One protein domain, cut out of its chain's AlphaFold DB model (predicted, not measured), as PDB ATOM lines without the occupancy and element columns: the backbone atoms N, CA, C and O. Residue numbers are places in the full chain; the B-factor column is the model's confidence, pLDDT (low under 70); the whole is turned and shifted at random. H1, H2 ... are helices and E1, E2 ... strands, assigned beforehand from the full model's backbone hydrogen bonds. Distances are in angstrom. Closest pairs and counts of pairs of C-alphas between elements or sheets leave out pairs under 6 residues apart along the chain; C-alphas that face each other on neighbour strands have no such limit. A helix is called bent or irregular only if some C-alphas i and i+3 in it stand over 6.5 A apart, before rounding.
ATOM      1  N   LYS A  20     201.570 216.780 142.911       71.12
ATOM      2  CA  LYS A  20     200.662 216.065 142.005       71.12
ATOM      3  C   LYS A  20     201.374 215.449 140.787       71.12
ATOM      4  O   LYS A  20     201.130 214.292 140.463       71.12
ATOM      5  N   TYR A  21     202.300 216.160 140.136       71.44
ATOM      6  CA  TYR A  21     203.077 215.625 139.007       71.44
ATOM      7  C   TYR A  21     203.975 214.466 139.411       71.44
ATOM      8  O   TYR A  21     203.979 213.447 138.726       71.44
ATOM      9  N   LYS A  22     204.678 214.588 140.542       71.81
ATOM     10  CA  LYS A  22     205.524 213.505 141.061       71.81
ATOM     11  C   LYS A  22     204.689 212.271 141.412       71.81
ATOM     12  O   LYS A  22     205.096 211.159 141.099       71.81
ATOM     13  N   GLN A  23     203.498 212.456 141.988       70.81
ATOM     14  CA  GLN A  23     202.552 211.357 142.228       70.81
ATOM     15  C   GLN A  23     202.134 210.671 140.917       70.81
ATOM     16  O   GLN A  23     202.172 209.446 140.830       70.81
ATOM     17  N   ILE A  24     201.810 211.443 139.874       70.81
ATOM     18  CA  ILE A  24     201.452 210.902 138.554       70.81
ATOM     19  C   ILE A  24     202.622 210.144 137.923       70.81
ATOM     20  O   ILE A  24     202.429 209.033 137.440       70.81
ATOM     21  N   GLU A  25     203.829 210.709 137.924       69.25
ATOM     22  CA  GLU A  25     205.022 210.053 137.377       69.25
ATOM     23  C   GLU A  25     205.336 208.751 138.122       69.25
ATOM     24  O   GLU A  25     205.504 207.716 137.476       69.25
ATOM     25  N   ASN A  26     205.287 208.753 139.456       65.12
ATOM     26  CA  ASN A  26     205.450 207.542 140.264       65.12
ATOM     27  C   ASN A  26     204.418 206.460 139.893       65.12
ATOM     28  O   ASN A  26     204.784 205.300 139.711       65.12
ATOM     29  N   LEU A  27     203.147 206.830 139.697       62.31
ATOM     30  CA  LEU A  27     202.108 205.885 139.274       62.31
ATOM     31  C   LEU A  27     202.332 205.345 137.848       62.31
ATOM     32  O   LEU A  27     202.061 204.167 137.609       62.31
ATOM     33  N   LYS A  28     202.891 206.136 136.915       61.94
ATOM     34  CA  LYS A  28     203.318 205.617 135.594       61.94
ATOM     35  C   LYS A  28     204.397 204.547 135.734       61.94
ATOM     36  O   LYS A  28     204.358 203.552 135.015       61.94
ATOM     37  N   HIS A  29     205.366 204.755 136.629       57.12
ATOM     38  CA  HIS A  29     206.447 203.796 136.861       57.12
ATOM     39  C   HIS A  29     205.911 202.462 137.395       57.12
ATOM     40  O   HIS A  29     206.278 201.421 136.854       57.12
ATOM     41  N   SER A  30     204.979 202.493 138.352       51.66
ATOM     42  CA  SER A  30     204.299 201.292 138.865       51.66
ATOM     43  C   SER A  30     203.397 200.594 137.836       51.66
ATOM     44  O   SER A  30     203.106 199.411 137.975       51.66
ATOM     45  N   ALA A  31     202.942 201.300 136.795       49.31
ATOM     46  CA  ALA A  31     202.042 200.760 135.775       49.31
ATOM     47  C   ALA A  31     202.752 200.120 134.562       49.31
ATOM     48  O   ALA A  31     202.060 199.640 133.659       49.31
ATOM     49  N   LYS A  32     204.096 200.098 134.517       46.94
ATOM     50  CA  LYS A  32     204.879 199.626 133.354       46.94
ATOM     51  C   LYS A  32     204.618 198.172 132.941       46.94
ATOM     52  O   LYS A  32     204.710 197.882 131.753       46.94
ATOM     53  N   ASP A  33     204.234 197.304 133.876       45.00
ATOM     54  CA  ASP A  33     203.911 195.895 133.590       45.00
ATOM     55  C   ASP A  33     202.488 195.700 133.034       45.00
ATOM     56  O   ASP A  33     202.097 194.603 132.631       45.00
ATOM     57  N   SER A  34     201.689 196.770 132.979       45.03
ATOM     58  CA  SER A  34     200.348 196.753 132.397       45.03
ATOM     59  C   SER A  34     200.350 197.305 130.969       45.03
ATOM     60  O   SER A  34     201.063 198.252 130.638       45.03
ATOM     61  N   LYS A  35     199.443 196.800 130.121       46.66
ATOM     62  CA  LYS A  35     199.199 197.333 128.762       46.66
ATOM     63  C   LYS A  35     198.603 198.762 128.747       46.66
ATOM     64  O   LYS A  35     198.191 199.242 127.694       46.66
ATOM     65  N   CYS A  36     198.573 199.446 129.893       49.06
ATOM     66  CA  CYS A  36     198.152 200.837 130.064       49.06
ATOM     67  C   CYS A  36     199.301 201.842 129.832       49.06
ATOM     68  O   CYS A  36     199.165 203.018 130.148       49.06
ATOM     69  N   SER A  37     200.446 201.435 129.275       42.50
ATOM     70  CA  SER A  37     201.597 202.329 129.038       42.50
ATOM     71  C   SER A  37     201.317 203.522 128.099       42.50
ATOM     72  O   SER A  37     202.098 204.470 128.062       42.50
ATOM     73  N   ILE A  38     200.184 203.516 127.388       46.78
ATOM     74  CA  ILE A  38     199.723 204.575 126.470       46.78
ATOM     75  C   ILE A  38     199.213 205.830 127.218       46.78
ATOM     76  O   ILE A  38     199.192 206.919 126.646       46.78
ATOM     77  N   VAL A  39     198.862 205.705 128.505       47.75
ATOM     78  CA  VAL A  39     198.053 206.647 129.318       47.75
ATOM     79  C   VAL A  39     198.483 208.128 129.300       47.75
ATOM     80  O   VAL A  39     197.685 208.966 129.690       47.75
ATOM     81  N   THR A  40     199.689 208.524 128.865       47.34
ATOM     82  CA  THR A  40     200.122 209.942 128.976       47.34
ATOM     83  C   THR A  40     200.873 210.561 127.796       47.34
ATOM     84  O   THR A  40     201.379 211.673 127.942       47.34
ATOM     85  N   SER A  41     200.968 209.898 126.640       38.50
ATOM     86  CA  SER A  41     201.769 210.436 125.532       38.50
ATOM     87  C   SER A  41     201.261 210.031 124.151       38.50
ATOM     88  O   SER A  41     201.609 208.965 123.644       38.50
ATOM     89  N   ASN A  42     200.589 210.966 123.481       41.00
ATOM     90  CA  ASN A  42     200.929 211.194 122.082       41.00
ATOM     91  C   ASN A  42     202.220 212.038 122.098       41.00
ATOM     92  O   ASN A  42     202.318 212.959 122.909       41.00
ATOM     93  N   LYS A  43     203.253 211.674 121.323       39.72
ATOM     94  CA  LYS A  43     204.681 211.856 121.709       39.72
ATOM     95  C   LYS A  43     205.155 213.267 122.125       39.72
ATOM     96  O   LYS A  43     206.179 213.345 122.794       39.72
ATOM     97  N   ASN A  44     204.424 214.336 121.796       45.72
ATOM     98  CA  ASN A  44     204.790 215.726 122.101       45.72
ATOM     99  C   ASN A  44     203.807 216.476 123.031       45.72
ATOM    100  O   ASN A  44     204.053 217.641 123.336       45.72
ATOM    101  N   PHE A  45     202.700 215.867 123.483       54.56
ATOM    102  CA  PHE A  45     201.664 216.580 124.246       54.56
ATOM    103  C   PHE A  45     201.052 215.736 125.377       54.56
ATOM    104  O   PHE A  45     200.681 214.578 125.184       54.56
ATOM    105  N   PHE A  46     200.930 216.340 126.564       68.12
ATOM    106  CA  PHE A  46     200.363 215.716 127.763       68.12
ATOM    107  C   PHE A  46     199.239 216.605 128.337       68.12
ATOM    108  O   PHE A  46     199.494 217.384 129.258       68.12
ATOM    109  N   PRO A  47     198.000 216.521 127.810       69.00
ATOM    110  CA  PRO A  47     196.920 217.455 128.146       69.00
ATOM    111  C   PRO A  47     196.593 217.490 129.635       69.00
ATOM    112  O   PRO A  47     196.452 218.572 130.193       69.00
ATOM    113  N   LEU A  48     196.583 216.338 130.316       75.88
ATOM    114  CA  LEU A  48     196.354 216.269 131.763       75.88
ATOM    115  C   LEU A  48     197.347 217.135 132.565       75.88
ATOM    116  O   LEU A  48     196.983 217.658 133.612       75.88
ATOM    117  N   LYS A  49     198.577 217.358 132.077       77.94
ATOM    118  CA  LYS A  49     199.506 218.299 132.720       77.94
ATOM    119  C   LYS A  49     199.082 219.749 132.539       77.94
ATOM    120  O   LYS A  49     199.165 220.520 133.484       77.94
ATOM    121  N   GLU A  50     198.599 220.128 131.368       79.19
ATOM    122  CA  GLU A  50     198.097 221.484 131.157       79.19
ATOM    123  C   GLU A  50     196.757 221.711 131.895       79.19
ATOM    124  O   GLU A  50     196.562 222.790 132.454       79.19
ATOM    125  N   VAL A  51     195.902 220.681 132.041       84.81
ATOM    126  CA  VAL A  51     194.733 220.704 132.949       84.81
ATOM    127  C   VAL A  51     195.175 220.979 134.391       84.81
ATOM    128  O   VAL A  51     194.699 221.919 135.026       84.81
ATOM    129  N   LEU A  52     196.106 220.176 134.915       85.00
ATOM    130  CA  LEU A  52     196.523 220.254 136.316       85.00
ATOM    131  C   LEU A  52     197.309 221.526 136.646       85.00
ATOM    132  O   LEU A  52     197.276 221.951 137.795       85.00
ATOM    133  N   LYS A  53     197.971 222.168 135.671       83.44
ATOM    134  CA  LYS A  53     198.534 223.517 135.853       83.44
ATOM    135  C   LYS A  53     197.429 224.550 136.051       83.44
ATOM    136  O   LYS A  53     197.536 225.367 136.958       83.44
ATOM    137  N   LYS A  54     196.385 224.522 135.212       86.25
ATOM    138  CA  LYS A  54     195.255 225.459 135.320       86.25
ATOM    139  C   LYS A  54     194.476 225.260 136.627       86.25
ATOM    140  O   LYS A  54     194.038 226.241 137.206       86.25
ATOM    141  N   LEU A  55     194.368 224.021 137.114       86.31
ATOM    142  CA  LEU A  55     193.686 223.673 138.367       86.31
ATOM    143  C   LEU A  55     194.588 223.662 139.620       86.31
ATOM    144  O   LEU A  55     194.128 223.212 140.668       86.31
ATOM    145  N   ASP A  56     195.862 224.073 139.574       81.44
ATOM    146  CA  ASP A  56     196.825 223.672 140.622       81.44
ATOM    147  C   ASP A  56     196.475 224.178 142.037       81.44
ATOM    148  O   ASP A  56     196.675 223.454 143.011       81.44
ATOM    149  N   THR A  57     195.884 225.369 142.161       79.56
ATOM    150  CA  THR A  57     195.345 225.901 143.429       79.56
ATOM    151  C   THR A  57     193.886 225.512 143.685       79.56
ATOM    152  O   THR A  57     193.408 225.606 144.816       79.56
ATOM    153  N   GLU A  58     193.167 225.074 142.652       84.88
ATOM    154  CA  GLU A  58     191.740 224.760 142.718       84.88
ATOM    155  C   GLU A  58     191.460 223.316 143.128       84.88
ATOM    156  O   GLU A  58     190.453 223.081 143.787       84.88
ATOM    157  N   ILE A  59     192.333 222.362 142.802       87.50
ATOM    158  CA  ILE A  59     192.128 220.943 143.119       87.50
ATOM    159  C   ILE A  59     193.009 220.457 144.274       87.50
ATOM    160  O   ILE A  59     194.181 220.838 144.386       87.50
ATOM    161  N   SER A  60     192.474 219.576 145.123       88.94
ATOM    162  CA  SER A  60     193.244 218.869 146.150       88.94
ATOM    163  C   SER A  60     194.295 217.917 145.542       88.94
ATOM    164  O   SER A  60     194.377 217.725 144.329       88.94
ATOM    165  N   SER A  61     195.149 217.313 146.374       85.12
ATOM    166  CA  SER A  61     196.059 216.234 145.941       85.12
ATOM    167  C   SER A  61     195.364 214.874 145.797       85.12
ATOM    168  O   SER A  61     195.933 213.960 145.206       85.12
ATOM    169  N   ASN A  62     194.146 214.735 146.324       88.62
ATOM    170  CA  ASN A  62     193.386 213.492 146.349       88.62
ATOM    171  C   ASN A  62     192.242 213.590 145.340       88.62
ATOM    172  O   ASN A  62     191.094 213.837 145.704       88.62
ATOM    173  N   PHE A  63     192.561 213.383 144.068       91.06
ATOM    174  CA  PHE A  63     191.582 213.398 142.988       91.06
ATOM    175  C   PHE A  63     191.611 212.114 142.164       91.06
ATOM    176  O   PHE A  63     192.571 211.337 142.194       91.06
ATOM    177  N   LEU A  64     190.544 211.934 141.396       91.19
ATOM    178  CA  LEU A  64     190.417 210.934 140.355       91.19
ATOM    179  C   LEU A  64     190.186 211.647 139.023       91.19
ATOM    180  O   LEU A  64     189.285 212.470 138.920       91.19
ATOM    181  N   ALA A  65     190.985 211.335 138.007       90.19
ATOM    182  CA  ALA A  65     190.839 211.852 136.650       90.19
ATOM    183  C   ALA A  65     190.478 210.712 135.692       90.19
ATOM    184  O   ALA A  65     191.221 209.737 135.593       90.19
ATOM    185  N   ILE A  66     189.366 210.847 134.972       88.38
ATOM    186  CA  ILE A  66     188.998 210.001 133.830       88.38
ATOM    187  C   ILE A  66     189.234 210.829 132.576       88.38
ATOM    188  O   ILE A  66     188.807 211.979 132.528       88.38
ATOM    189  N   PHE A  67     189.913 210.280 131.573       84.38
ATOM    190  CA  PHE A  67     190.164 210.996 130.329       84.38
ATOM    191  C   PHE A  67     190.231 210.102 129.098       84.38
ATOM    192  O   PHE A  67     190.643 208.939 129.157       84.38
ATOM    193  N   SER A  68     189.855 210.696 127.976       78.12
ATOM    194  CA  SER A  68     189.668 210.065 126.679       78.12
ATOM    195  C   SER A  68     190.180 210.982 125.559       78.12
ATOM    196  O   SER A  68     190.379 212.187 125.738       78.12
ATOM    197  N   TRP A  69     190.422 210.386 124.393       73.62
ATOM    198  CA  TRP A  69     190.552 211.102 123.127       73.62
ATOM    199  C   TRP A  69     189.407 210.630 122.237       73.62
ATOM    200  O   TRP A  69     189.365 209.458 121.866       73.62
ATOM    201  N   VAL A  70     188.460 211.523 121.956       70.12
ATOM    202  CA  VAL A  70     187.241 211.210 121.208       70.12
ATOM    203  C   VAL A  70     187.453 211.551 119.736       70.12
ATOM    204  O   VAL A  70     187.683 212.708 119.386       70.12
ATOM    205  N   ASN A  71     187.362 210.547 118.863       61.59
ATOM    206  CA  ASN A  71     187.555 210.717 117.423       61.59
ATOM    207  C   ASN A  71     186.212 210.978 116.722       61.59
ATOM    208  O   ASN A  71     185.431 210.053 116.496       61.59
ATOM    209  N   HIS A  72     185.958 212.219 116.308       60.47
ATOM    210  CA  HIS A  72     184.739 212.570 115.571       60.47
ATOM    211  C   HIS A  72     184.850 212.274 114.059       60.47
ATOM    212  O   HIS A  72     185.197 213.135 113.250       60.47
ATOM    213  N   LEU A  73     184.516 211.044 113.654       51.50
ATOM    214  CA  LEU A  73     184.373 210.673 112.236       51.50
ATOM    215  C   LEU A  73     183.345 211.576 111.508       51.50
ATOM    216  O   LEU A  73     182.375 212.016 112.125       51.50
ATOM    217  N   PRO A  74     183.505 211.849 110.193       42.69
ATOM    218  CA  PRO A  74     184.464 211.246 109.259       42.69
ATOM    219  C   PRO A  74     185.769 212.040 109.060       42.69
ATOM    220  O   PRO A  74     186.571 211.672 108.202       42.69
ATOM    221  N   ARG A  75     186.002 213.141 109.788       43.72
ATOM    222  CA  ARG A  75     187.220 213.953 109.619       43.72
ATOM    223  C   ARG A  75     188.334 213.425 110.526       43.72
ATOM    224  O   ARG A  75     188.239 213.511 111.739       43.72
ATOM    225  N   ALA A  76     189.411 212.905 109.944       44.41
ATOM    226  CA  ALA A  76     190.632 212.645 110.706       44.41
ATOM    227  C   ALA A  76     191.243 213.977 111.195       44.41
ATOM    228  O   ALA A  76     191.222 214.962 110.457       44.41
ATOM    229  N   GLY A  77     191.795 214.011 112.414       44.19
ATOM    230  CA  GLY A  77     192.379 215.232 112.999       44.19
ATOM    231  C   GLY A  77     191.385 216.130 113.757       44.19
ATOM    232  O   GLY A  77     191.590 217.342 113.878       44.19
ATOM    233  N   THR A  78     190.265 215.562 114.213       52.22
ATOM    234  CA  THR A  78     189.288 216.216 115.101       52.22
ATOM    235  C   THR A  78     189.193 215.469 116.430       52.22
ATOM    236  O   THR A  78     188.095 215.148 116.890       52.22
ATOM    237  N   ASN A  79     190.347 215.121 117.001       65.00
ATOM    238  CA  ASN A  79     190.398 214.394 118.260       65.00
ATOM    239  C   ASN A  79     190.112 215.383 119.405       65.00
ATOM    240  O   ASN A  79     190.937 216.244 119.719       65.00
ATOM    241  N   ASP A  80     188.937 215.291 120.022       76.69
ATOM    242  CA  ASP A  80     188.604 216.099 121.195       76.69
ATOM    243  C   ASP A  80     189.169 215.387 122.433       76.69
ATOM    244  O   ASP A  80     188.780 214.264 122.763       76.69
ATOM    245  N   PHE A  81     190.114 216.030 123.123       80.81
ATOM    246  CA  PHE A  81     190.525 215.589 124.452       80.81
ATOM    247  C   PHE A  81     189.407 215.921 125.429       80.81
ATOM    248  O   PHE A  81     188.971 217.074 125.506       80.81
ATOM    249  N   GLN A  82     188.997 214.932 126.215       86.00
ATOM    250  CA  GLN A  82     188.064 215.116 127.316       86.00
ATOM    251  C   GLN A  82     188.678 214.544 128.590       86.00
ATOM    252  O   GLN A  82     189.261 213.461 128.590       86.00
ATOM    253  N   CYS A  83     188.567 215.279 129.692       89.56
ATOM    254  CA  CYS A  83     188.930 214.807 131.017       89.56
ATOM    255  C   CYS A  83     187.965 215.325 132.084       89.56
ATOM    256  O   CYS A  83     187.829 216.531 132.295       89.56
ATOM    257  N   LEU A  84     187.319 214.386 132.769       93.69
ATOM    258  CA  LEU A  84     186.539 214.612 133.975       93.69
ATOM    259  C   LEU A  84     187.456 214.394 135.178       93.69
ATOM    260  O   LEU A  84     188.028 213.312 135.323       93.69
ATOM    261  N   ILE A  85     187.574 215.385 136.060       94.19
ATOM    262  CA  ILE A  85     188.312 215.245 137.318       94.19
ATOM    263  C   ILE A  85     187.371 215.415 138.508       94.19
ATOM    264  O   ILE A  85     186.709 216.436 138.637       94.19
ATOM    265  N   TYR A  86     187.336 214.418 139.387       95.44
ATOM    266  CA  TYR A  86     186.597 214.418 140.643       95.44
ATOM    267  C   TYR A  86     187.553 214.647 141.821       95.44
ATOM    268  O   TYR A  86     188.470 213.854 142.049       95.44
ATOM    269  N   ASP A  87     187.351 215.733 142.567       94.06
ATOM    270  CA  ASP A  87     188.092 216.037 143.793       94.06
ATOM    271  C   ASP A  87     187.416 215.356 144.994       94.06
ATOM    272  O   ASP A  87     186.307 215.726 145.379       94.06
ATOM    273  N   TYR A  88     188.091 214.389 145.626       91.88
ATOM    274  CA  TYR A  88     187.534 213.656 146.770       91.88
ATOM    275  C   TYR A  88     187.364 214.497 148.038       91.88
ATOM    276  O   TYR A  88     186.690 214.042 148.957       91.88
ATOM    277  N   TYR A  89     188.033 215.646 148.149       91.56
ATOM    278  CA  TYR A  89     187.929 216.517 149.321       91.56
ATOM    279  C   TYR A  89     186.798 217.538 149.172       91.56
ATOM    280  O   TYR A  89     186.142 217.880 150.151       91.56
ATOM    281  N   LYS A  90     186.574 218.020 147.946       93.25
ATOM    282  CA  LYS A  90     185.529 219.009 147.630       93.25
ATOM    283  C   LYS A  90     184.219 218.389 147.144       93.25
ATOM    284  O   LYS A  90     183.251 219.117 146.965       93.25
ATOM    285  N   GLU A  91     184.232 217.087 146.855       92.50
ATOM    286  CA  GLU A  91     183.168 216.342 146.164       92.50
ATOM    287  C   GLU A  91     182.728 216.999 144.838       92.50
ATOM    288  O   GLU A  91     181.602 216.833 144.372       92.50
ATOM    289  N   LEU A  92     183.649 217.734 144.208       94.25
ATOM    290  CA  LEU A  92     183.404 218.578 143.044       94.25
ATOM    291  C   LEU A  92     183.945 217.928 141.769       94.25
ATOM    292  O   LEU A  92     185.022 217.325 141.776       94.25
ATOM    293  N   ILE A  93     183.210 218.088 140.667       94.69
ATOM    294  CA  ILE A  93     183.613 217.630 139.337       94.69
ATOM    295  C   ILE A  93     184.060 218.822 138.484       94.69
ATOM    296  O   ILE A  93     183.343 219.811 138.349       94.69
ATOM    297  N   TYR A  94     185.228 218.678 137.866       94.44
ATOM    298  CA  TYR A  94     185.777 219.565 136.851       94.44
ATOM    299  C   TYR A  94     185.713 218.870 135.488       94.44
ATOM    300  O   TYR A  94     186.362 217.848 135.265       94.44
ATOM    301  N   TYR A  95     184.949 219.440 134.563       93.12
ATOM    302  CA  TYR A  95     184.854 219.012 133.172       93.12
ATOM    303  C   TYR A  95     185.860 219.802 132.344       93.12
ATOM    304  O   TYR A  95     185.755 221.027 132.236       93.12
ATOM    305  N   THR A  96     186.844 219.121 131.765       90.56
ATOM    306  CA  THR A  96     187.943 219.765 131.039       90.56
ATOM    307  C   THR A  96     188.079 219.198 129.634       90.56
ATOM    308  O   THR A  96     187.975 217.989 129.441       90.56
ATOM    309  N   TYR A  97     188.246 220.059 128.634       88.50
ATOM    310  CA  TYR A  97     188.340 219.624 127.239       88.50
ATOM    311  C   TYR A  97     189.129 220.604 126.371       88.50
ATOM    312  O   TYR A  97     189.160 221.807 126.637       88.50
ATOM    313  N   ASN A  98     189.732 220.088 125.304       81.81
ATOM    314  CA  ASN A  98     190.310 220.875 124.215       81.81
ATOM    315  C   ASN A  98     190.167 220.118 122.893       81.81
ATOM    316  O   ASN A  98     190.045 218.895 122.875       81.81
ATOM    317  N   LYS A  99     190.254 220.845 121.782       76.75
ATOM    318  CA  LYS A  99     190.416 220.242 120.456       76.75
ATOM    319  C   LYS A  99     191.887 219.921 120.217       76.75
ATOM    320  O   LYS A  99     192.755 220.639 120.711       76.75
ATOM    321  N   GLU A 100     192.182 218.913 119.406       67.81
ATOM    322  CA  GLU A 100     193.542 218.624 118.916       67.81
ATOM    323  C   GLU A 100     194.193 219.803 118.174       67.81
ATOM    324  O   GLU A 100     195.411 219.938 118.175       67.81
ATOM    325  N   GLN A 101     193.391 220.691 117.585       68.62
ATOM    326  CA  GLN A 101     193.868 221.897 116.897       68.62
ATOM    327  C   GLN A 101     194.359 222.975 117.885       68.62
ATOM    328  O   GLN A 101     195.269 223.733 117.567       68.62
ATOM    329  N   ASP A 102     193.816 222.978 119.108       76.38
ATOM    330  CA  ASP A 102     194.017 224.006 120.132       76.38
ATOM    331  C   ASP A 102     194.533 223.382 121.442       76.38
ATOM    332  O   ASP A 102     193.985 223.606 122.523       76.38
ATOM    333  N   ILE A 103     195.586 222.556 121.362       69.12
ATOM    334  CA  ILE A 103     196.059 221.715 122.483       69.12
ATOM    335  C   ILE A 103     196.309 222.465 123.805       69.12
ATOM    336  O   ILE A 103     196.128 221.898 124.881       69.12
ATOM    337  N   TYR A 104     196.688 223.743 123.765       74.19
ATOM    338  CA  TYR A 104     196.945 224.543 124.970       74.19
ATOM    339  C   TYR A 104     195.699 225.282 125.507       74.19
ATOM    340  O   TYR A 104     195.676 225.711 126.668       74.19
ATOM    341  N   ASP A 105     194.627 225.395 124.717       82.75
ATOM    342  CA  ASP A 105     193.395 226.103 125.088       82.75
ATOM    343  C   ASP A 105     192.368 225.189 125.779       82.75
ATOM    344  O   ASP A 105     191.200 225.080 125.405       82.75
ATOM    345  N   ILE A 106     192.825 224.521 126.839       85.25
ATOM    346  CA  ILE A 106     191.969 223.705 127.704       85.25
ATOM    347  C   ILE A 106     190.889 224.573 128.344       85.25
ATOM    348  O   ILE A 106     191.197 225.489 129.115       85.25
ATOM    349  N   LYS A 107     189.633 224.241 128.048       88.69
ATOM    350  CA  LYS A 107     188.442 224.762 128.716       88.69
ATOM    351  C   LYS A 107     188.189 223.966 129.987       88.69
ATOM    352  O   LYS A 107     188.465 222.769 130.032       88.69
ATOM    353  N   ILE A 108     187.668 224.639 131.005       90.12
ATOM    354  CA  ILE A 108     187.349 224.076 132.319       90.12
ATOM    355  C   ILE A 108     185.950 224.566 132.694       90.12
ATOM    356  O   ILE A 108     185.648 225.747 132.536       90.12
ATOM    357  N   SER A 109     185.101 223.658 133.165       90.69
ATOM    358  CA  SER A 109     183.752 223.936 133.665       90.69
ATOM    359  C   SER A 109     183.500 223.135 134.937       90.69
ATOM    360  O   SER A 109     183.897 221.977 135.019       90.69
ATOM    361  N   ILE A 110     182.793 223.725 135.900       89.62
ATOM    362  CA  ILE A 110     182.184 223.004 137.034       89.62
ATOM    363  C   ILE A 110     180.699 222.689 136.788       89.62
ATOM    364  O   ILE A 110     180.101 221.878 137.490       89.62
ATOM    365  N   THR A 111     180.097 223.310 135.770       87.44
ATOM    366  CA  THR A 111     178.727 223.037 135.328       87.44
ATOM    367  C   THR A 111     178.709 221.772 134.480       87.44
ATOM    368  O   THR A 111     179.538 221.635 133.573       87.44
ATOM    369  N   ASP A 112     177.755 220.879 134.758       78.56
ATOM    370  CA  ASP A 112     177.579 219.636 134.007       78.56
ATOM    371  C   ASP A 112     177.293 219.893 132.518       78.56
ATOM    372  O   ASP A 112     176.686 220.886 132.114       78.56
ATOM    373  N   THR A 113     177.761 218.970 131.689       77.12
ATOM    374  CA  THR A 113     177.672 218.998 130.238       77.12
ATOM    375  C   THR A 113     177.412 217.588 129.712       77.12
ATOM    376  O   THR A 113     177.991 216.598 130.165       77.12
ATOM    377  N   SER A 114     176.534 217.488 128.712       78.25
ATOM    378  CA  SER A 114     176.178 216.228 128.049       78.25
ATOM    379  C   SER A 114     177.358 215.534 127.359       78.25
ATOM    380  O   SER A 114     177.279 214.337 127.108       78.25
ATOM    381  N   LYS A 115     178.462 216.250 127.093       80.81
ATOM    382  CA  LYS A 115     179.653 215.702 126.424       80.81
ATOM    383  C   LYS A 115     180.331 214.569 127.203       80.81
ATOM    384  O   LYS A 115     180.864 213.668 126.579       80.81
ATOM    385  N   PHE A 116     180.261 214.597 128.536       86.69
ATOM    386  CA  PHE A 116     181.001 213.701 129.439       86.69
ATOM    387  C   PHE A 116     180.135 212.552 129.977       86.69
ATOM    388  O   PHE A 116     180.265 212.134 131.129       86.69
ATOM    389  N   TYR A 117     179.152 212.098 129.197       84.44
ATOM    390  CA  TYR A 117     178.189 211.090 129.645       84.44
ATOM    391  C   TYR A 117     178.876 209.769 130.033       84.44
ATOM    392  O   TYR A 117     178.653 209.266 131.137       84.44
ATOM    393  N   THR A 118     179.795 209.271 129.200       81.56
ATOM    394  CA  THR A 118     180.552 208.043 129.486       81.56
ATOM    395  C   THR A 118     181.481 208.213 130.690       81.56
ATOM    396  O   THR A 118     181.485 207.361 131.574       81.56
ATOM    397  N   GLU A 119     182.216 209.326 130.802       87.56
ATOM    398  CA  GLU A 119     183.062 209.627 131.964       87.56
ATOM    399  C   GLU A 119     182.260 209.663 133.272       87.56
ATOM    400  O   GLU A 119     182.710 209.120 134.282       87.56
ATOM    401  N   LYS A 120     181.053 210.246 133.262       89.31
ATOM    402  CA  LYS A 120     180.157 210.256 134.429       89.31
ATOM    403  C   LYS A 120     179.688 208.851 134.808       89.31
ATOM    404  O   LYS A 120     179.629 208.542 135.998       89.31
ATOM    405  N   LEU A 121     179.406 207.979 133.837       85.00
ATOM    406  CA  LEU A 121     179.030 206.585 134.104       85.00
ATOM    407  C   LEU A 121     180.210 205.741 134.608       85.00
ATOM    408  O   LEU A 121     180.037 204.969 135.555       85.00
ATOM    409  N   ILE A 122     181.420 205.944 134.073       85.25
ATOM    410  CA  ILE A 122     182.654 205.352 134.618       85.25
ATOM    411  C   ILE A 122     182.843 205.800 136.074       85.25
ATOM    412  O   ILE A 122     183.082 204.959 136.937       85.25
ATOM    413  N   LEU A 123     182.706 207.101 136.368       89.75
ATOM    414  CA  LEU A 123     182.846 207.638 137.724       89.75
ATOM    415  C   LEU A 123     181.819 207.021 138.680       89.75
ATOM    416  O   LEU A 123     182.198 206.486 139.719       89.75
ATOM    417  N   LYS A 124     180.533 207.060 138.314       87.06
ATOM    418  CA  LYS A 124     179.410 206.520 139.098       87.06
ATOM    419  C   LYS A 124     179.642 205.053 139.464       87.06
ATOM    420  O   LYS A 124     179.549 204.700 140.637       87.06
ATOM    421  N   ASN A 125     180.005 204.219 138.486       82.62
ATOM    422  CA  ASN A 125     180.303 202.804 138.711       82.62
ATOM    423  C   ASN A 125     181.604 202.588 139.506       82.62
ATOM    424  O   ASN A 125     181.678 201.705 140.355       82.62
ATOM    425  N   TYR A 126     182.639 203.403 139.294       84.62
ATOM    426  CA  TYR A 126     183.898 203.285 140.037       84.62
ATOM    427  C   TYR A 126     183.782 203.704 141.513       84.62
ATOM    428  O   TYR A 126     184.495 203.170 142.368       84.62
ATOM    429  N   LEU A 127     182.910 204.669 141.817       86.81
ATOM    430  CA  LEU A 127     182.624 205.106 143.183       86.81
ATOM    431  C   LEU A 127     181.650 204.164 143.909       86.81
ATOM    432  O   LEU A 127     181.779 204.016 145.121       86.81
ATOM    433  N   SER A 128     180.727 203.504 143.199       79.00
ATOM    434  CA  SER A 128     179.794 202.530 143.792       79.00
ATOM    435  C   SER A 128     180.402 201.139 144.025       79.00
ATOM    436  O   SER A 128     179.898 200.380 144.854       79.00
ATOM    437  N   LEU A 129     181.490 200.792 143.328       71.75
ATOM    438  CA  LEU A 129     182.228 199.549 143.549       71.75
ATOM    439  C   LEU A 129     183.013 199.592 144.867       71.75
ATOM    440  O   LEU A 129     184.092 200.190 144.955       71.75
ATOM    441  N   ASP A 130     182.496 198.883 145.870       55.31
ATOM    442  CA  ASP A 130     183.165 198.725 147.158       55.31
ATOM    443  C   ASP A 130     184.553 198.072 146.996       55.31
ATOM    444  O   ASP A 130     184.768 197.116 146.237       55.31
ATOM    445  N   THR A 131     185.536 198.635 147.693       50.44
ATOM    446  CA  THR A 131     186.961 198.506 147.348       50.44
ATOM    447  C   THR A 131     187.521 197.089 147.528       50.44
ATOM    448  O   THR A 131     188.500 196.728 146.863       50.44
ATOM    449  N   ALA A 132     186.852 196.256 148.332       45.66
ATOM    450  CA  ALA A 132     187.220 194.870 148.623       45.66
ATOM    451  C   ALA A 132     187.232 193.932 147.395       45.66
ATOM    452  O   ALA A 132     188.022 192.993 147.354       45.66
ATOM    453  N   ASN A 133     186.411 194.184 146.365       40.16
ATOM    454  CA  ASN A 133     186.311 193.315 145.175       40.16
ATOM    455  C   ASN A 133     187.143 193.797 143.969       40.16
ATOM    456  O   ASN A 133     186.997 193.293 142.852       40.16
ATOM    457  N   LYS A 141     181.736 193.139 130.244       30.36
ATOM    458  CA  LYS A 141     181.619 193.328 128.799       30.36
ATOM    459  C   LYS A 141     180.538 194.358 128.525       30.36
ATOM    460  O   LYS A 141     179.462 194.315 129.103       30.36
ATOM    461  N   PHE A 142     180.845 195.194 127.555       39.75
ATOM    462  CA  PHE A 142     180.170 196.424 127.204       39.75
ATOM    463  C   PHE A 142     180.163 196.427 125.624       39.75
ATOM    464  O   PHE A 142     181.194 196.084 125.042       39.75
ATOM    465  N   GLN A 143     179.041 196.713 124.901       29.45
ATOM    466  CA  GLN A 143     178.899 196.841 123.384       29.45
ATOM    467  C   GLN A 143     178.312 198.179 122.736       29.45
ATOM    468  O   GLN A 143     177.096 198.288 122.588       29.45
ATOM    469  N   SER A 144     179.095 199.222 122.386       35.03
ATOM    470  CA  SER A 144     178.605 200.594 122.043       35.03
ATOM    471  C   SER A 144     178.608 200.849 120.546       35.03
ATOM    472  O   SER A 144     179.435 200.296 119.824       35.03
ATOM    473  N   ALA A 145     177.711 201.729 120.102       32.44
ATOM    474  CA  ALA A 145     177.583 202.141 118.712       32.44
ATOM    475  C   ALA A 145     178.690 203.105 118.232       32.44
ATOM    476  O   ALA A 145     178.859 203.264 117.024       32.44
ATOM    477  N   GLU A 146     179.456 203.732 119.132       40.34
ATOM    478  CA  GLU A 146     180.605 204.568 118.750       40.34
ATOM    479  C   GLU A 146     181.904 203.752 118.699       40.34
ATOM    480  O   GLU A 146     182.233 202.999 119.619       40.34
ATOM    481  N   ILE A 147     182.663 203.911 117.610       46.25
ATOM    482  CA  ILE A 147     183.878 203.133 117.347       46.25
ATOM    483  C   ILE A 147     185.014 203.567 118.289       46.25
ATOM    484  O   ILE A 147     185.818 204.438 117.970       46.25
ATOM    485  N   GLY A 148     185.125 202.867 119.420       58.16
ATOM    486  CA  GLY A 148     186.417 202.523 120.021       58.16
ATOM    487  C   GLY A 148     187.154 203.601 120.820       58.16
ATOM    488  O   GLY A 148     188.383 203.558 120.862       58.16
ATOM    489  N   THR A 149     186.463 204.533 121.482       65.81
ATOM    490  CA  THR A 149     187.116 205.445 122.441       65.81
ATOM    491  C   THR A 149     187.689 204.658 123.632       65.81
ATOM    492  O   THR A 149     186.953 203.996 124.370       65.81
ATOM    493  N   ASP A 150     189.008 204.745 123.831       70.94
ATOM    494  CA  ASP A 150     189.712 204.236 125.016       70.94
ATOM    495  C   ASP A 150     189.698 205.302 126.130       70.94
ATOM    496  O   ASP A 150     190.115 206.444 125.919       70.94
ATOM    497  N   TYR A 151     189.287 204.912 127.338       77.56
ATOM    498  CA  TYR A 151     189.231 205.786 128.515       77.56
ATOM    499  C   TYR A 151     190.273 205.352 129.545       77.56
ATOM    500  O   TYR A 151     190.478 204.165 129.799       77.56
ATOM    501  N   ASN A 152     190.912 206.318 130.191       77.62
ATOM    502  CA  ASN A 152     191.947 206.088 131.190       77.62
ATOM    503  C   ASN A 152     191.521 206.730 132.505       77.62
ATOM    504  O   ASN A 152     191.151 207.899 132.521       77.62
ATOM    505  N   LEU A 153     191.571 205.973 133.598       84.56
ATOM    506  CA  LEU A 153     191.246 206.436 134.944       84.56
ATOM    507  C   LEU A 153     192.508 206.399 135.800       84.56
ATOM    508  O   LEU A 153     193.145 205.358 135.952       84.56
ATOM    509  N   LEU A 154     192.840 207.547 136.373       83.81
ATOM    510  CA  LEU A 154     193.922 207.771 137.319       83.81
ATOM    511  C   LEU A 154     193.296 208.171 138.657       83.81
ATOM    512  O   LEU A 154     192.667 209.219 138.739       83.81
ATOM    513  N   ASP A 155     193.489 207.378 139.704       85.81
ATOM    514  CA  ASP A 155     193.023 207.668 141.062       85.81
ATOM    515  C   ASP A 155     194.239 207.869 141.977       85.81
ATOM    516  O   ASP A 155     194.941 206.909 142.311       85.81
ATOM    517  N   LEU A 156     194.503 209.121 142.374       84.38
ATOM    518  CA  LEU A 156     195.609 209.449 143.280       84.38
ATOM    519  C   LEU A 156     195.307 209.064 144.734       84.38
ATOM    520  O   LEU A 156     196.232 208.760 145.480       84.38
ATOM    521  N   LYS A 157     194.031 209.016 145.138       87.19
ATOM    522  CA  LYS A 157     193.624 208.618 146.495       87.19
ATOM    523  C   LYS A 157     193.855 207.121 146.706       87.19
ATOM    524  O   LYS A 157     194.449 206.722 147.706       87.19
ATOM    525  N   LYS A 158     193.445 206.286 145.745       84.25
ATOM    526  CA  LYS A 158     193.628 204.821 145.771       84.25
ATOM    527  C   LYS A 158     194.930 204.346 145.105       84.25
ATOM    528  O   LYS A 158     195.137 203.140 145.010       84.25
ATOM    529  N   HIS A 159     195.792 205.261 144.647       78.25
ATOM    530  CA  HIS A 159     197.070 204.970 143.978       78.25
ATOM    531  C   HIS A 159     196.930 203.978 142.803       78.25
ATOM    532  O   HIS A 159     197.697 203.023 142.671       78.25
ATOM    533  N   LYS A 160     195.916 204.182 141.952       78.19
ATOM    534  CA  LYS A 160     195.487 203.211 140.935       78.19
ATOM    535  C   LYS A 160     195.403 203.834 139.542       78.19
ATOM    536  O   LYS A 160     194.932 204.954 139.383       78.19
ATOM    537  N   ILE A 161     195.806 203.069 138.527       73.12
ATOM    538  CA  ILE A 161     195.560 203.371 137.112       73.12
ATOM    539  C   ILE A 161     194.721 202.238 136.513       73.12
ATOM    540  O   ILE A 161     194.977 201.063 136.777       73.12
ATOM    541  N   LEU A 162     193.715 202.592 135.716       74.25
ATOM    542  CA  LEU A 162     192.890 201.683 134.926       74.25
ATOM    543  C   LEU A 162     192.783 202.197 133.488       74.25
ATOM    544  O   LEU A 162     192.736 203.401 133.252       74.25
ATOM    545  N   CYS A 163     192.701 201.274 132.533       68.44
ATOM    546  CA  CYS A 163     192.389 201.567 131.140       68.44
ATOM    547  C   CYS A 163     191.154 200.749 130.757       68.44
ATOM    548  O   CYS A 163     191.158 199.521 130.869       68.44
ATOM    549  N   PHE A 164     190.099 201.438 130.341       69.88
ATOM    550  CA  PHE A 164     188.855 200.849 129.884       69.88
ATOM    551  C   PHE A 164     188.804 200.972 128.363       69.88
ATOM    552  O   PHE A 164     188.784 202.076 127.819       69.88
ATOM    553  N   LYS A 165     188.812 199.826 127.681       65.75
ATOM    554  CA  LYS A 165     188.831 199.749 126.219       65.75
ATOM    555  C   LYS A 165     187.499 199.246 125.704       65.75
ATOM    556  O   LYS A 165     186.965 198.294 126.268       65.75
TER     557      LYS A 165
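This is residues 20 to 133 and 141 to 165 of the 174 residues of an uncharacterized protein of Flavobacterium hibernum (UniProt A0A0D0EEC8). What is the main picture? A twisted sheet of six strands makes the core, with H3 slanting over one face and H2 over the opposite face, while H1 grazes the sheet near E6 and E5. What are the parts? There are 139 residues printed, with three named helices and six named strands in the order H1 H2 E1 E2 E3 E4 H3 E5 E6; the class is mixed, and the sheet runs E4 E3 E2 E1 E5 E6, all antiparallel. How large is it? The whole is compact and rounded, with a radius of gyration of the C-alphas of 14.6 A and spans of 42 by 37 by 32 A.

Where are the strands? E1 is residues 63 to 71, 26.0 A long from C-alpha 63 at (191.582, 213.398, 142.988); E2 is residues 79 to 87, 25.7 A, and E3 residues 92 to 99, 23.7 A. E4 is residues 107 to 109, E5 residues 151 to 155, and E6 residues 160 to 164, ending at C-alpha 164 (188.855, 200.849, 129.884). Where are the helices? H3 is residues 114 to 128, 21.2 A long, and irregular: C-alphas 115 and 118 are 8.3 A apart. H1 is residues 20 to 30, 15.5 A, from C-alpha 20 at (200.662, 216.065, 142.005), and H2 is residues 47 to 54, 10.9 A.

How is the sheet joined? E1 to E4 form a meander, each strand the antiparallel neighbour of the one before: N 66 and O 84 are 2.8 A apart, N 83 and O 96 2.8 A, N 109 and O 95 2.9 A. E5 is antiparallel to E1, with N 65 and O 154 2.8 A apart, and forms a hairpin with E6, with N 153 and O 162 2.8 A apart. What is on it? H3 is over E1 at a height over the sheet of 8.6 A, slantwise to the strands at 40 degrees to E1 on the local plane; its closest C-alphas to E1 are those of Glu 119 and Ile 66, 6.2 A apart. H2, on the opposite face at 9.0 A, is only just over E3 and E2, with 3 C-alphas falling on each; the closest C-alphas of H2 and E3 are those of Val 51 and Thr 96, 7.1 A apart. H1 only grazes the sheet; its closest C-alphas to E6 are those of Leu 27 and Lys 160, 7.3 A apart. Are the helix backbones whole? In H1 and H2 every O i to N i+4 pair is within hydrogen-bond range, and in H3 9 of 11 are.

Is anything missing? Residues 134 to 140 are not printed, and C-alphas 133 and 141 across the cut are 17.0 A apart. Which link is long? Of the links printed whole, H1 to H2 is long, residues 31 to 46. Where is confidence low? The mean pLDDT of the printed part is 72.0, and 51 residues are under 70, among them 25 to 47, 71 to 79 and 141 to 149.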